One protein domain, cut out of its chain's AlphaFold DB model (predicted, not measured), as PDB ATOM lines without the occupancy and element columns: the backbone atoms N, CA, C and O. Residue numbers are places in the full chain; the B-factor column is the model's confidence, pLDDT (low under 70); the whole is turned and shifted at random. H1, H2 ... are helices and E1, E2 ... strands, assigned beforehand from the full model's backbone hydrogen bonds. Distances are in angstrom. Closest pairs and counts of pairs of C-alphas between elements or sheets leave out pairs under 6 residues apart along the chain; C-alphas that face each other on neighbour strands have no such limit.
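This is residues 181 to 237 of the 237 residues of an uncharacterized protein of Myxococcales bacterium (UniProt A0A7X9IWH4). Little regular structure is present: loops wind round a short antiparallel pair of strands, E1 and E2, near the middle, with three one-turn helices spread about it. The 57 printed residues hold H1, E1, H2, H3 and E2 in that order, class mixed, with 18 residues in named elements. The whole is compact, radius of gyration of the C-alphas 10.7 A, spanning 29 by 23 by 14 A.

E1, residues 200 to 202, and E2, residues 233 to 235, are antiparallel at 122 degrees; N 202 and O 233 are within hydrogen-bond range at 2.9 A. H3, residues 217 to 220, comes closest to E2 at the C-alphas of Arg 217 and Arg 233, 6.5 A. H1, residues 193 to 196, and H2, residues 204 to 207, are apart. The helices are too short for O i to N i+4 pairs; the single O i to N i+3 pair is within range in H1 and H3, not H2.

H1 begins at C-alpha 193 (-22.721, -31.594, 3.042) and measures 4.9 A; E1 measures 6.3 A, H2 5.5 A, H3 5.7 A. E2, 6.0 A, ends at C-alpha 235 (-26.184, -31.476, 17.024).

The printed part has no cut; the H3 to E2 link is long. The farthest C-alphas, Thr 185 and Ser 209, are 30.1 A apart. pLDDT is under 70 at residues 181 to 190, 209 to 212 and 222 to 226.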
ATOM      1  N   CYS A 181     -30.249 -36.675  10.878       66.56
ATOM      2  CA  CYS A 181     -29.495 -35.470  10.551       66.56
ATOM      3  C   CYS A 181     -28.446 -35.807   9.492       66.56
ATOM      4  O   CYS A 181     -27.522 -36.553   9.785       66.56
ATOM      5  N   GLY A 182     -28.583 -35.300   8.272       56.62
ATOM      6  CA  GLY A 182     -27.695 -35.698   7.173       56.62
ATOM      7  C   GLY A 182     -28.429 -36.073   5.892       56.62
ATOM      8  O   GLY A 182     -27.804 -36.118   4.837       56.62
ATOM      9  N   SER A 183     -29.749 -36.296   5.953       61.06
ATOM     10  CA  SER A 183     -30.552 -36.515   4.747       61.06
ATOM     11  C   SER A 183     -30.499 -35.263   3.855       61.06
ATOM     12  O   SER A 183     -30.721 -34.158   4.363       61.06
ATOM     13  N   PRO A 184     -30.239 -35.393   2.540       56.38
ATOM     14  CA  PRO A 184     -30.080 -34.262   1.617       56.38
ATOM     15  C   PRO A 184     -31.376 -33.471   1.374       56.38
ATOM     16  O   PRO A 184     -31.390 -32.513   0.612       56.38
ATOM     17  N   THR A 185     -32.476 -33.861   2.017       58.31
ATOM     18  CA  THR A 185     -33.815 -33.298   1.816       58.31
ATOM     19  C   THR A 185     -33.948 -31.847   2.301       58.31
ATOM     20  O   THR A 185     -34.864 -31.157   1.867       58.31
ATOM     21  N   ALA A 186     -33.051 -31.371   3.173       56.66
ATOM     22  CA  ALA A 186     -32.930 -29.958   3.543       56.66
ATOM     23  C   ALA A 186     -31.577 -29.707   4.232       56.66
ATOM     24  O   ALA A 186     -31.392 -30.016   5.410       56.66
ATOM     25  N   LEU A 187     -30.606 -29.171   3.486       65.19
ATOM     26  CA  LEU A 187     -29.343 -28.722   4.069       65.19
ATOM     27  C   LEU A 187     -29.534 -27.341   4.718       65.19
ATOM     28  O   LEU A 187     -30.067 -26.441   4.067       65.19
ATOM     29  N   PRO A 188     -29.071 -27.140   5.963       67.06
ATOM     30  CA  PRO A 188     -29.040 -25.815   6.568       67.06
ATOM     31  C   PRO A 188     -28.092 -24.884   5.796       67.06
ATOM     32  O   PRO A 188     -27.000 -25.283   5.378       67.06
ATOM     33  N   GLY A 189     -28.497 -23.624   5.622       64.81
ATOM     34  CA  GLY A 189     -27.699 -22.618   4.920       64.81
ATOM     35  C   GLY A 189     -26.323 -22.422   5.568       64.81
ATOM     36  O   GLY A 189     -26.226 -22.180   6.767       64.81
ATOM     37  N   GLY A 190     -25.256 -22.532   4.773       69.19
ATOM     38  CA  GLY A 190     -23.876 -22.295   5.220       69.19
ATOM     39  C   GLY A 190     -23.132 -23.507   5.797       69.19
ATOM     40  O   GLY A 190     -21.972 -23.362   6.184       69.19
ATOM     41  N   ILE A 191     -23.734 -24.703   5.836       74.69
ATOM     42  CA  ILE A 191     -23.055 -25.938   6.271       74.69
ATOM     43  C   ILE A 191     -22.768 -26.834   5.064       74.69
ATOM     44  O   ILE A 191     -23.668 -27.208   4.318       74.69
ATOM     45  N   ALA A 192     -21.499 -27.219   4.897       77.12
ATOM     46  CA  ALA A 192     -21.089 -28.148   3.847       77.12
ATOM     47  C   ALA A 192     -21.719 -29.549   4.046       77.12
ATOM     48  O   ALA A 192     -21.779 -30.022   5.189       77.12
ATOM     49  N   PRO A 193     -22.104 -30.261   2.966       72.50
ATOM     50  CA  PRO A 193     -22.721 -31.594   3.042       72.50
ATOM     51  C   PRO A 193     -21.918 -32.605   3.882       72.50
ATOM     52  O   PRO A 193     -22.470 -33.361   4.677       72.50
ATOM     53  N   GLU A 194     -20.591 -32.560   3.774       77.00
ATOM     54  CA  GLU A 194     -19.649 -33.433   4.493       77.00
ATOM     55  C   GLU A 194     -19.637 -33.196   6.010       77.00
ATOM     56  O   GLU A 194     -19.349 -34.093   6.810       77.00
ATOM     57  N   ARG A 195     -19.917 -31.960   6.437       76.31
ATOM     58  CA  ARG A 195     -20.090 -31.638   7.857       76.31
ATOM     59  C   ARG A 195     -21.475 -32.062   8.317       76.31
ATOM     60  O   ARG A 195     -21.580 -32.636   9.394       76.31
ATOM     61  N   TRP A 196     -22.493 -31.848   7.485       78.56
ATOM     62  CA  TRP A 196     -23.880 -32.209   7.773       78.56
ATOM     63  C   TRP A 196     -24.069 -33.708   8.034       78.56
ATOM     64  O   TRP A 196     -24.729 -34.076   9.003       78.56
ATOM     65  N   ALA A 197     -23.399 -34.570   7.265       76.81
ATOM     66  CA  ALA A 197     -23.452 -36.026   7.427       76.81
ATOM     67  C   ALA A 197     -23.003 -36.538   8.814       76.81
ATOM     68  O   ALA A 197     -23.297 -37.676   9.184       76.81
ATOM     69  N   ARG A 198     -22.278 -35.716   9.589       77.44
ATOM     70  CA  ARG A 198     -21.790 -36.063  10.933       77.44
ATOM     71  C   ARG A 198     -22.729 -35.640  12.061       77.44
ATOM     72  O   ARG A 198     -22.483 -36.010  13.208       77.44
ATOM     73  N   TYR A 199     -23.779 -34.877  11.765       81.62
ATOM     74  CA  TYR A 199     -24.728 -34.429  12.780       81.62
ATOM     75  C   TYR A 199     -25.564 -35.610  13.280       81.62
ATOM     76  O   TYR A 199     -25.870 -36.543  12.537       81.62
ATOM     77  N   ARG A 200     -25.968 -35.569  14.551       83.75
ATOM     78  CA  ARG A 200     -26.828 -36.592  15.165       83.75
ATOM     79  C   ARG A 200     -27.956 -35.959  15.966       83.75
ATOM     80  O   ARG A 200     -27.816 -34.857  16.491       83.75
ATOM     81  N   CYS A 201     -29.069 -36.676  16.089       84.06
ATOM     82  CA  CYS A 201     -30.172 -36.252  16.943       84.06
ATOM     83  C   CYS A 201     -29.789 -36.394  18.425       84.06
ATOM     84  O   CYS A 201     -29.380 -37.474  18.857       84.06
ATOM     85  N   ARG A 202     -29.920 -35.313  19.205       85.00
ATOM     86  CA  ARG A 202     -29.683 -35.293  20.661       85.00
ATOM     87  C   ARG A 202     -30.789 -34.544  21.408       85.00
ATOM     88  O   ARG A 202     -31.416 -33.638  20.857       85.00
ATOM     89  N   SER A 203     -31.020 -34.909  22.671       84.12
ATOM     90  CA  SER A 203     -32.029 -34.305  23.566       84.12
ATOM     91  C   SER A 203     -31.424 -33.399  24.655       84.12
ATOM     92  O   SER A 203     -30.212 -33.389  24.862       84.12
ATOM     93  N   LYS A 204     -32.266 -32.651  25.397       80.06
ATOM     94  CA  LYS A 204     -31.856 -31.701  26.472       80.06
ATOM     95  C   LYS A 204     -31.082 -32.304  27.606       80.06
ATOM     96  O   LYS A 204     -30.105 -31.714  28.057       80.06
ATOM     97  N   ALA A 205     -31.431 -33.522  27.961       78.31
ATOM     98  CA  ALA A 205     -30.653 -34.279  28.917       78.31
ATOM     99  C   ALA A 205     -29.242 -34.619  28.393       78.31
ATOM    100  O   ALA A 205     -28.309 -34.678  29.179       78.31
ATOM    101  N   GLN A 206     -29.071 -34.821  27.080       80.00
ATOM    102  CA  GLN A 206     -27.805 -35.280  26.493       80.00
ATOM    103  C   GLN A 206     -26.814 -34.152  26.185       80.00
ATOM    104  O   GLN A 206     -25.614 -34.399  26.178       80.00
ATOM    105  N   VAL A 207     -27.301 -32.941  25.898       75.94
ATOM    106  CA  VAL A 207     -26.454 -31.777  25.559       75.94
ATOM    107  C   VAL A 207     -26.088 -30.955  26.809       75.94
ATOM    108  O   VAL A 207     -25.161 -30.153  26.779       75.94
ATOM    109  N   GLY A 208     -26.783 -31.172  27.930       75.19
ATOM    110  CA  GLY A 208     -26.547 -30.462  29.188       75.19
ATOM    111  C   GLY A 208     -27.183 -29.067  29.244       75.19
ATOM    112  O   GLY A 208     -28.007 -28.689  28.407       75.19
ATOM    113  N   SER A 209     -26.827 -28.292  30.273       60.09
ATOM    114  CA  SER A 209     -27.411 -26.977  30.590       60.09
ATOM    115  C   SER A 209     -27.009 -25.849  29.624       60.09
ATOM    116  O   SER A 209     -27.670 -24.812  29.595       60.09
ATOM    117  N   GLY A 210     -25.993 -26.059  28.781       59.56
ATOM    118  CA  GLY A 210     -25.489 -25.117  27.770       59.56
ATOM    119  C   GLY A 210     -26.100 -25.315  26.380       59.56
ATOM    120  O   GLY A 210     -25.389 -25.495  25.394       59.56
ATOM    121  N   TRP A 211     -27.429 -25.322  26.292       66.19
ATOM    122  CA  TRP A 211     -28.186 -25.561  25.058       66.19
ATOM    123  C   TRP A 211     -28.044 -24.396  24.052       66.19
ATOM    124  O   TRP A 211     -28.917 -23.533  23.971       66.19
ATOM    125  N   GLY A 212     -26.941 -24.355  23.293       63.94
ATOM    126  CA  GLY A 212     -26.632 -23.252  22.366       63.94
ATOM    127  C   GLY A 212     -26.229 -23.649  20.939       63.94
ATOM    128  O   GLY A 212     -26.537 -22.913  20.009       63.94
ATOM    129  N   ALA A 213     -25.603 -24.815  20.728       73.06
ATOM    130  CA  ALA A 213     -24.951 -25.160  19.450       73.06
ATOM    131  C   ALA A 213     -25.718 -26.162  18.551       73.06
ATOM    132  O   ALA A 213     -25.199 -26.599  17.526       73.06
ATOM    133  N   CYS A 214     -26.944 -26.548  18.920       84.00
ATOM    134  CA  CYS A 214     -27.752 -27.505  18.158       84.00
ATOM    135  C   CYS A 214     -28.793 -26.808  17.276       84.00
ATOM    136  O   CYS A 214     -29.537 -25.939  17.744       84.00
ATOM    137  N   LEU A 215     -28.914 -27.261  16.027       82.50
ATOM    138  CA  LEU A 215     -29.837 -26.694  15.044       82.50
ATOM    139  C   LEU A 215     -31.291 -27.003  15.407       82.50
ATOM    140  O   LEU A 215     -31.637 -28.121  15.818       82.50
ATOM    141  N   ARG A 216     -32.166 -26.004  15.272       78.44
ATOM    142  CA  ARG A 216     -33.604 -26.195  15.473       78.44
ATOM    143  C   ARG A 216     -34.161 -26.966  14.286       78.44
ATOM    144  O   ARG A 216     -33.656 -26.871  13.179       78.44
ATOM    145  N   ARG A 217     -35.271 -27.671  14.496       77.31
ATOM    146  CA  ARG A 217     -35.963 -28.394  13.420       77.31
ATOM    147  C   ARG A 217     -36.323 -27.504  12.224       77.31
ATOM    148  O   ARG A 217     -36.217 -27.955  11.096       77.31
ATOM    149  N   ALA A 218     -36.694 -26.249  12.481       74.56
ATOM    150  CA  ALA A 218     -36.995 -25.268  11.439       74.56
ATOM    151  C   ALA A 218     -35.794 -24.952  10.528       74.56
ATOM    152  O   ALA A 218     -35.995 -24.560   9.387       74.56
ATOM    153  N   ASP A 219     -34.563 -25.157  11.008       78.06
ATOM    154  CA  ASP A 219     -33.345 -24.777  10.288       78.06
ATOM    155  C   ASP A 219     -32.899 -25.854   9.282       78.06
ATOM    156  O   ASP A 219     -32.063 -25.582   8.424       78.06
ATOM    157  N   TYR A 220     -33.426 -27.083   9.390       74.25
ATOM    158  CA  TYR A 220     -33.004 -28.227   8.569       74.25
ATOM    159  C   TYR A 220     -34.148 -29.139   8.093       74.25
ATOM    160  O   TYR A 220     -33.880 -30.162   7.471       74.25
ATOM    161  N   ALA A 221     -35.417 -28.833   8.383       71.62
ATOM    162  CA  ALA A 221     -36.556 -29.623   7.909       71.62
ATOM    163  C   ALA A 221     -37.616 -28.723   7.263       71.62
ATOM    164  O   ALA A 221     -38.202 -27.867   7.923       71.62
ATOM    165  N   ALA A 222     -37.903 -28.962   5.979       60.81
ATOM    166  CA  ALA A 222     -38.926 -28.228   5.224       60.81
ATOM    167  C   ALA A 222     -40.360 -28.724   5.499       60.81
ATOM    168  O   ALA A 222     -41.333 -28.046   5.185       60.81
ATOM    169  N   THR A 223     -40.515 -29.910   6.092       56.81
ATOM    170  CA  THR A 223     -41.817 -30.506   6.418       56.81
ATOM    171  C   THR A 223     -41.860 -30.954   7.875       56.81
ATOM    172  O   THR A 223     -40.897 -31.509   8.406       56.81
ATOM    173  N   ALA A 224     -43.018 -30.789   8.523       53.12
ATOM    174  CA  ALA A 224     -43.256 -31.143   9.929       53.12
ATOM    175  C   ALA A 224     -43.078 -32.648  10.269       53.12
ATOM    176  O   ALA A 224     -43.310 -33.055  11.408       53.12
ATOM    177  N   GLY A 225     -42.618 -33.477   9.321       55.62
ATOM    178  CA  GLY A 225     -42.362 -34.915   9.469       55.62
ATOM    179  C   GLY A 225     -40.921 -35.376   9.194       55.62
ATOM    180  O   GLY A 225     -40.572 -36.473   9.611       55.62
ATOM    181  N   SER A 226     -40.059 -34.564   8.567       61.09
ATOM    182  CA  SER A 226     -38.737 -34.992   8.059       61.09
ATOM    183  C   SER A 226     -37.556 -34.512   8.923       61.09
ATOM    184  O   SER A 226     -36.627 -33.877   8.439       61.09
ATOM    185  N   GLY A 227     -37.579 -34.787  10.233       70.62
ATOM    186  CA  GLY A 227     -36.502 -34.360  11.142       70.62
ATOM    187  C   GLY A 227     -36.342 -35.245  12.377       70.62
ATOM    188  O   GLY A 227     -36.964 -36.304  12.466       70.62
ATOM    189  N   CYS A 228     -35.512 -34.814  13.335       78.94
ATOM    190  CA  CYS A 228     -35.327 -35.549  14.587       78.94
ATOM    191  C   CYS A 228     -36.659 -35.759  15.337       78.94
ATOM    192  O   CYS A 228     -37.511 -34.864  15.331       78.94
ATOM    193  N   PRO A 229     -36.854 -36.921  15.988       76.94
ATOM    194  CA  PRO A 229     -38.104 -37.245  16.667       76.94
ATOM    195  C   PRO A 229     -38.270 -36.465  17.980       76.94
ATOM    196  O   PRO A 229     -37.322 -36.295  18.746       76.94
ATOM    197  N   GLY A 230     -39.507 -36.049  18.269       79.62
ATOM    198  CA  GLY A 230     -39.861 -35.350  19.510       79.62
ATOM    199  C   GLY A 230     -39.127 -34.014  19.671       79.62
ATOM    200  O   GLY A 230     -39.074 -33.219  18.736       79.62
ATOM    201  N   ASP A 231     -38.542 -33.795  20.852       78.06
ATOM    202  CA  ASP A 231     -37.803 -32.570  21.206       78.06
ATOM    203  C   ASP A 231     -36.306 -32.619  20.842       78.06
ATOM    204  O   ASP A 231     -35.515 -31.771  21.272       78.06
ATOM    205  N   GLN A 232     -35.884 -33.632  20.081       84.31
ATOM    206  CA  GLN A 232     -34.487 -33.803  19.694       84.31
ATOM    207  C   GLN A 232     -34.068 -32.813  18.599       84.31
ATOM    208  O   GLN A 232     -34.869 -32.356  17.780       84.31
ATOM    209  N   ARG A 233     -32.775 -32.490  18.569       85.12
ATOM    210  CA  ARG A 233     -32.171 -31.540  17.627       85.12
ATOM    211  C   ARG A 233     -30.949 -32.136  16.960       85.12
ATOM    212  O   ARG A 233     -30.287 -32.982  17.552       85.12
ATOM    213  N   CYS A 234     -30.644 -31.664  15.756       84.81
ATOM    214  CA  CYS A 234     -29.407 -32.025  15.084       84.81
ATOM    215  C   CYS A 234     -28.252 -31.265  15.725       84.81
ATOM    216  O   CYS A 234     -28.162 -30.041  15.614       84.81
ATOM    217  N   CYS A 235     -27.384 -32.003  16.403       84.69
ATOM    218  CA  CYS A 235     -26.184 -31.476  17.024       84.69
ATOM    219  C   CYS A 235     -24.953 -32.005  16.274       84.69
ATOM    220  O   CYS A 235     -24.968 -33.166  15.842       84.69
ATOM    221  N   PRO A 236     -23.905 -31.184  16.112       82.44
ATOM    222  CA  PRO A 236     -22.610 -31.680  15.665       82.44
ATOM    223  C   PRO A 236     -22.040 -32.691  16.683       82.44
ATOM    224  O   PRO A 236     -22.504 -32.714  17.831       82.44
ATOM    225  N   PRO A 237     -21.099 -33.557  16.262       75.25
ATOM    226  CA  PRO A 237     -20.383 -34.450  17.170       75.25
ATOM    227  C   PRO A 237     -19.566 -33.684  18.215       75.25
ATOM    228  O   PRO A 237     -19.133 -32.546  17.915       75.25
TER     229      PRO A 237